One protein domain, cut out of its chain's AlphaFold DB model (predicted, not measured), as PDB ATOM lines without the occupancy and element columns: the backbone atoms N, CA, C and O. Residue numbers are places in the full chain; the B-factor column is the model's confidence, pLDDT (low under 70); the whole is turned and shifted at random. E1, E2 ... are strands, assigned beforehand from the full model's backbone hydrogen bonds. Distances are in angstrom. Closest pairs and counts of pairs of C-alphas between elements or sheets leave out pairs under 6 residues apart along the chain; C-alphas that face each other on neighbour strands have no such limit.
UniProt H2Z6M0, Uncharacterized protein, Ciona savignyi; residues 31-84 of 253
ATOM      1  N   GLN A  31      25.989  40.505  52.542       61.53
ATOM      2  CA  GLN A  31      27.386  40.785  52.264       61.53
ATOM      3  C   GLN A  31      27.508  41.187  50.797       61.53
ATOM      4  O   GLN A  31      27.177  40.421  49.890       61.53
ATOM      5  N   THR A  32      27.949  42.422  50.580       64.38
ATOM      6  CA  THR A  32      28.118  43.003  49.252       64.38
ATOM      7  C   THR A  32      29.598  43.112  48.943       64.38
ATOM      8  O   THR A  32      30.328  43.788  49.667       64.38
ATOM      9  N   ILE A  33      30.041  42.466  47.873       64.06
ATOM     10  CA  ILE A  33      31.404  42.608  47.360       64.06
ATOM     11  C   ILE A  33      31.309  43.459  46.098       64.06
ATOM     12  O   ILE A  33      30.543  43.129  45.195       64.06
ATOM     13  N   SER A  34      32.041  44.570  46.065       64.56
ATOM     14  CA  SER A  34      32.066  45.506  44.941       64.56
ATOM     15  C   SER A  34      33.504  45.816  44.546       64.56
ATOM     16  O   SER A  34      34.278  46.268  45.391       64.56
ATOM     17  N   GLU A  35      33.840  45.622  43.278       65.75
ATOM     18  CA  GLU A  35      35.156  45.925  42.708       65.75
ATOM     19  C   GLU A  35      34.977  46.814  41.468       65.75
ATOM     20  O   GLU A  35      34.139  46.509  40.620       65.75
ATOM     21  N   GLY A  36      35.709  47.934  41.386       65.94
ATOM     22  CA  GLY A  36      35.688  48.858  40.241       65.94
ATOM     23  C   GLY A  36      35.828  50.342  40.615       65.94
ATOM     24  O   GLY A  36      35.536  50.745  41.744       65.94
ATOM     25  N   SER A  37      36.266  51.169  39.660       60.84
ATOM     26  CA  SER A  37      36.289  52.635  39.781       60.84
ATOM     27  C   SER A  37      34.914  53.202  39.409       60.84
ATOM     28  O   SER A  37      34.486  53.060  38.269       60.84
ATOM     29  N   ASP A  38      34.226  53.821  40.373       65.75
ATOM     30  CA  ASP A  38      32.843  54.341  40.292       65.75
ATOM     31  C   ASP A  38      31.711  53.299  40.357       65.75
ATOM     32  O   ASP A  38      30.611  53.497  39.836       65.75
ATOM     33  N   CYS A  39      31.948  52.193  41.062       72.38
ATOM     34  CA  CYS A  39      30.979  51.113  41.210       72.38
ATOM     35  C   CYS A  39      29.835  51.479  42.182       72.38
ATOM     36  O   CYS A  39      30.042  51.698  43.378       72.38
ATOM     37  N   LYS A  40      28.597  51.528  41.673       78.25
ATOM     38  CA  LYS A  40      27.358  51.683  42.452       78.25
ATOM     39  C   LYS A  40      26.620  50.346  42.500       78.25
ATOM     40  O   LYS A  40      25.842  50.035  41.603       78.25
ATOM     41  N   CYS A  41      26.852  49.566  43.554       77.38
ATOM     42  CA  CYS A  41      26.132  48.314  43.798       77.38
ATOM     43  C   CYS A  41      24.902  48.542  44.683       77.38
ATOM     44  O   CYS A  41      24.978  49.220  45.710       77.38
ATOM     45  N   ARG A  42      23.778  47.916  44.336       80.06
ATOM     46  CA  ARG A  42      22.572  47.854  45.162       80.06
ATOM     47  C   ARG A  42      22.022  46.434  45.167       80.06
ATOM     48  O   ARG A  42      21.727  45.888  44.110       80.06
ATOM     49  N   CYS A  43      21.833  45.868  46.354       80.69
ATOM     50  CA  CYS A  43      21.133  44.597  46.518       80.69
ATOM     51  C   CYS A  43      19.648  44.860  46.761       80.69
ATOM     52  O   CYS A  43      19.290  45.703  47.588       80.69
ATOM     53  N   VAL A  44      18.787  44.143  46.049       82.06
ATOM     54  CA  VAL A  44      17.335  44.202  46.222       82.06
ATOM     55  C   VAL A  44      16.860  42.820  46.641       82.06
ATOM     56  O   VAL A  44      16.996  41.863  45.888       82.06
ATOM     57  N   MET A  45      16.325  42.707  47.855       77.75
ATOM     58  CA  MET A  45      15.738  41.464  48.351       77.75
ATOM     59  C   MET A  45      14.251  41.428  47.991       77.75
ATOM     60  O   MET A  45      13.526  42.387  48.266       77.75
ATOM     61  N   ARG A  46      13.796  40.328  47.392       79.12
ATOM     62  CA  ARG A  46      12.380  40.059  47.119       79.12
ATOM     63  C   ARG A  46      11.951  38.807  47.873       79.12
ATOM     64  O   ARG A  46      12.645  37.798  47.804       79.12
ATOM     65  N   MET A  47      10.835  38.898  48.591       76.62
ATOM     66  CA  MET A  47      10.222  37.777  49.305       76.62
ATOM     67  C   MET A  47       9.120  37.166  48.439       76.62
ATOM     68  O   MET A  47       8.318  37.899  47.863       76.62
ATOM     69  N   GLU A  48       9.075  35.842  48.372       76.06
ATOM     70  CA  GLU A  48       7.996  35.076  47.759       76.06
ATOM     71  C   GLU A  48       7.507  33.955  48.673       76.06
ATOM     72  O   GLU A  48       8.242  33.403  49.498       76.06
ATOM     73  N   ASP A  49       6.245  33.588  48.471       76.12
ATOM     74  CA  ASP A  49       5.615  32.470  49.155       76.12
ATOM     75  C   ASP A  49       6.130  31.144  48.573       76.12
ATOM     76  O   ASP A  49       5.763  30.731  47.475       76.12
ATOM     77  N   GLY A  50       6.944  30.426  49.346       71.19
ATOM     78  CA  GLY A  50       7.505  29.117  48.995       71.19
ATOM     79  C   GLY A  50       6.543  27.937  49.137       71.19
ATOM     80  O   GLY A  50       6.975  26.788  49.037       71.19
ATOM     81  N   GLY A  51       5.261  28.203  49.399       78.38
ATOM     82  CA  GLY A  51       4.229  27.186  49.590       78.38
ATOM     83  C   GLY A  51       4.268  26.489  50.962       78.38
ATOM     84  O   GLY A  51       5.048  26.862  51.840       78.38
ATOM     85  N   PRO A  52       3.380  25.506  51.197       76.56
ATOM     86  CA  PRO A  52       3.319  24.765  52.458       76.56
ATOM     87  C   PRO A  52       4.519  23.819  52.631       76.56
ATOM     88  O   PRO A  52       4.995  23.215  51.668       76.56
ATOM     89  N   CYS A  53       5.001  23.659  53.867       77.12
ATOM     90  CA  CYS A  53       6.077  22.720  54.174       77.12
ATOM     91  C   CYS A  53       5.617  21.261  53.949       77.12
ATOM     92  O   CYS A  53       4.476  20.916  54.265       77.12
ATOM     93  N   PRO A  54       6.510  20.362  53.493       74.25
ATOM     94  CA  PRO A  54       6.158  18.967  53.205       74.25
ATOM     95  C   PRO A  54       5.736  18.167  54.448       74.25
ATOM     96  O   PRO A  54       4.936  17.244  54.332       74.25
ATOM     97  N   TYR A  55       6.246  18.524  55.632       75.00
ATOM     98  CA  TYR A  55       5.941  17.843  56.900       75.00
ATOM     99  C   TYR A  55       4.866  18.547  57.737       75.00
ATOM    100  O   TYR A  55       4.295  17.936  58.636       75.00
ATOM    101  N   ASN A  56       4.586  19.822  57.458       74.75
ATOM    102  CA  ASN A  56       3.574  20.589  58.172       74.75
ATOM    103  C   ASN A  56       2.828  21.511  57.194       74.75
ATOM    104  O   ASN A  56       3.337  22.582  56.861       74.75
ATOM    105  N   PRO A  57       1.615  21.136  56.754       74.06
ATOM    106  CA  PRO A  57       0.848  21.925  55.795       74.06
ATOM    107  C   PRO A  57       0.332  23.257  56.368       74.06
ATOM    108  O   PRO A  57      -0.099  24.114  55.599       74.06
ATOM    109  N   ASN A  58       0.382  23.448  57.693       75.81
ATOM    110  CA  ASN A  58       0.017  24.713  58.342       75.81
ATOM    111  C   ASN A  58       1.172  25.723  58.354       75.81
ATOM    112  O   ASN A  58       0.938  26.914  58.552       75.81
ATOM    113  N   THR A  59       2.404  25.264  58.130       76.06
ATOM    114  CA  THR A  59       3.582  26.129  58.042       76.06
ATOM    115  C   THR A  59       3.860  26.447  56.582       76.06
ATOM    116  O   THR A  59       3.962  25.546  55.748       76.06
ATOM    117  N   ARG A  60       3.985  27.735  56.257       73.19
ATOM    118  CA  ARG A  60       4.390  28.188  54.925       73.19
ATOM    119  C   ARG A  60       5.874  28.515  54.923       73.19
ATOM    120  O   ARG A  60       6.369  29.149  55.847       73.19
ATOM    121  N   ARG A  61       6.563  28.082  53.874       74.62
ATOM    122  CA  ARG A  61       7.957  28.421  53.612       74.62
ATOM    123  C   ARG A  61       8.023  29.832  53.044       74.62
ATOM    124  O   ARG A  61       7.300  30.132  52.096       74.62
ATOM    125  N   THR A  62       8.934  30.650  53.551       74.44
ATOM    126  CA  THR A  62       9.266  31.930  52.920       74.44
ATOM    127  C   THR A  62      10.520  31.746  52.075       74.44
ATOM    128  O   THR A  62      11.545  31.277  52.566       74.44
ATOM    129  N   LEU A  63      10.444  32.077  50.788       66.56
ATOM    130  CA  LEU A  63      11.610  32.147  49.915       66.56
ATOM    131  C   LEU A  63      11.995  33.613  49.753       66.56
ATOM    132  O   LEU A  63      11.144  34.494  49.680       66.56
ATOM    133  N   TYR A  64      13.286  33.888  49.707       75.50
ATOM    134  CA  TYR A  64      13.800  35.214  49.406       75.50
ATOM    135  C   TYR A  64      14.896  35.053  48.369       75.50
ATOM    136  O   TYR A  64      15.706  34.124  48.410       75.50
ATOM    137  N   TYR A  65      14.901  35.969  47.417       72.19
ATOM    138  CA  TYR A  65      15.908  36.042  46.374       72.19
ATOM    139  C   TYR A  65      16.527  37.426  46.428       72.19
ATOM    140  O   TYR A  65      15.866  38.409  46.781       72.19
ATOM    141  N   VAL A  66      17.809  37.498  46.099       80.25
ATOM    142  CA  VAL A  66      18.563  38.744  46.120       80.25
ATOM    143  C   VAL A  66      19.008  39.047  44.705       80.25
ATOM    144  O   VAL A  66      19.765  38.286  44.108       80.25
ATOM    145  N   ASP A  67      18.546  40.178  44.192       79.62
ATOM    146  CA  ASP A  67      18.995  40.716  42.919       79.62
ATOM    147  C   ASP A  67      20.135  41.701  43.156       79.62
ATOM    148  O   ASP A  67      20.093  42.525  44.076       79.62
ATOM    149  N   THR A  68      21.149  41.630  42.299       79.12
ATOM    150  CA  THR A  68      22.271  42.566  42.311       79.12
ATOM    151  C   THR A  68      22.092  43.562  41.176       79.12
ATOM    152  O   THR A  68      22.046  43.177  40.013       79.12
ATOM    153  N   VAL A  69      22.006  44.846  41.507       80.25
ATOM    154  CA  VAL A  69      21.979  45.941  40.536       80.25
ATOM    155  C   VAL A  69      23.320  46.658  40.608       80.25
ATOM    156  O   VAL A  69      23.648  47.249  41.638       80.25
ATOM    157  N   SER A  70      24.103  46.591  39.536       76.50
ATOM    158  CA  SER A  70      25.381  47.291  39.401       76.50
ATOM    159  C   SER A  70      25.258  48.464  38.428       76.50
ATOM    160  O   SER A  70      24.475  48.433  37.479       76.50
ATOM    161  N   GLY A  71      26.025  49.524  38.668       72.62
ATOM    162  CA  GLY A  71      26.153  50.650  37.749       72.62
ATOM    163  C   GLY A  71      27.550  51.252  37.823       72.62
ATOM    164  O   GLY A  71      28.057  51.474  38.918       72.62
ATOM    165  N   GLY A  72      28.161  51.508  36.668       71.25
ATOM    166  CA  GLY A  72      29.531  52.016  36.541       71.25
ATOM    167  C   GLY A  72      30.298  51.301  35.424       71.25
ATOM    168  O   GLY A  72      29.843  50.272  34.926       71.25
ATOM    169  N   SER A  73      31.445  51.850  35.021       62.53
ATOM    170  CA  SER A  73      32.398  51.168  34.135       62.53
ATOM    171  C   SER A  73      33.220  50.158  34.941       62.53
ATOM    172  O   SER A  73      33.713  50.501  36.014       62.53
ATOM    173  N   ASP A  74      33.344  48.926  34.444       63.47
ATOM    174  CA  ASP A  74      34.107  47.824  35.059       63.47
ATOM    175  C   ASP A  74      33.704  47.480  36.506       63.47
ATOM    176  O   ASP A  74      34.532  47.148  37.351       63.47
ATOM    177  N   CYS A  75      32.405  47.565  36.806       72.38
ATOM    178  CA  CYS A  75      31.857  47.317  38.138       72.38
ATOM    179  C   CYS A  75      31.421  45.853  38.296       72.38
ATOM    180  O   CYS A  75      30.479  45.392  37.645       72.38
ATOM    181  N   ARG A  76      32.082  45.129  39.204       72.00
ATOM    182  CA  ARG A  76      31.743  43.752  39.578       72.00
ATOM    183  C   ARG A  76      31.088  43.747  40.956       72.00
ATOM    184  O   ARG A  76      31.756  43.976  41.962       72.00
ATOM    185  N   CYS A  77      29.779  43.501  40.996       76.94
ATOM    186  CA  CYS A  77      28.999  43.423  42.231       76.94
ATOM    187  C   CYS A  77      28.542  41.984  42.491       76.94
ATOM    188  O   CYS A  77      27.985  41.354  41.595       76.94
ATOM    189  N   SER A  78      28.681  41.517  43.731       74.81
ATOM    190  CA  SER A  78      28.106  40.254  44.201       74.81
ATOM    191  C   SER A  78      27.363  40.475  45.515       74.81
ATOM    192  O   SER A  78      27.958  40.946  46.487       74.81
ATOM    193  N   CYS A  79      26.076  40.127  45.553       80.38
ATOM    194  CA  CYS A  79      25.278  40.093  46.778       80.38
ATOM    195  C   CYS A  79      25.157  38.649  47.278       80.38
ATOM    196  O   CYS A  79      24.667  37.780  46.556       80.38
ATOM    197  N   LEU A  80      25.571  38.394  48.517       73.75
ATOM    198  CA  LEU A  80      25.375  37.102  49.167       73.75
ATOM    199  C   LEU A  80      24.058  37.116  49.940       73.75
ATOM    200  O   LEU A  80      23.874  37.927  50.848       73.75
ATOM    201  N   SER A  81      23.144  36.227  49.556       68.31
ATOM    202  CA  SER A  81      21.873  36.019  50.250       68.31
ATOM    203  C   SER A  81      22.120  35.388  51.630       68.31
ATOM    204  O   SER A  81      22.964  34.490  51.711       68.31
ATOM    205  N   PRO A  82      21.409  35.799  52.703       65.56
ATOM    206  CA  PRO A  82      21.441  35.097  53.988       65.56
ATOM    207  C   PRO A  82      21.069  33.623  53.815       65.56
ATOM    208  O   PRO A  82      20.502  33.249  52.788       65.56
ATOM    209  N   ALA A  83      21.361  32.775  54.800       61.16
ATOM    210  CA  ALA A  83      20.877  31.394  54.784       61.16
ATOM    211  C   ALA A  83      19.345  31.368  54.921       61.16
ATOM    212  O   ALA A  83      18.791  32.227  55.613       61.16
ATOM    213  N   PRO A  84      18.645  30.417  54.274       63.22
ATOM    214  CA  PRO A  84      17.194  30.421  54.323       63.22
ATOM    215  C   PRO A  84      16.703  30.201  55.738       63.22
ATOM    216  O   PRO A  84      17.295  29.391  56.460       63.22
TER     217      PRO A  84
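AT A GLANCE: This is residues 31 to 84 of the 253 residues of an uncharacterized protein of Ciona savignyi (UniProt H2Z6M0). A long, narrow two-stranded ribbon, the hairpin of E2 and E3, makes the length of a rod. A short two-stranded ribbon, E1 beside E4, folds back over the end of it where E2 begins and E3 ends. The printed part has 54 residues, no named helix and four strands, E1, E2, E3 and E4 along the chain, in two antiparallel sheets, E2 - E3 and E1 - E4; the class is all strand. It is extended, with a radius of gyration of the C-alphas of 15.8 A and spans of 49 by 15 by 10 A.

IN THESE COORDINATES: E2, residues 40 to 52, is 37.5 A long and begins at C-alpha 40 (27.358, 51.683, 42.452). E3, residues 60 to 71, is 35.7 A long. E1, residues 31 to 35, begins at C-alpha 31 (27.386, 40.785, 52.264). E4, residues 76 to 80, ends at C-alpha 80 (25.375, 37.102, 49.167).

HOW THE PARTS SIT: E2 and E3 are antiparallel neighbours at 162 degrees, with N 40 and O 71 at 2.8 A and N 61 and O 51 at 2.8 A, within hydrogen-bond range. E1 and E4 are antiparallel neighbours at 172 degrees, with N 33 and O 78 at 2.9 A, within hydrogen-bond range. The closest C-alphas of E3 and E4 are those of Thr 68 and Cys 79, 5.9 A apart. Those of E2 and E4 are Cys 41 and Cys 77, also 5.9 A apart. E1 and E3 are apart.

THE WHOLE: The two C-alphas farthest apart, those of Ser 37 and Pro 57, are 49.6 A apart. The printed part has no cut. The links E1 to E2 and E3 to E4 are tight, and E2 to E3 is short. The mean pLDDT of the printed part is 72.8; residues 31 to 38, 63, 73 to 74 and 81 to 84 are under 70.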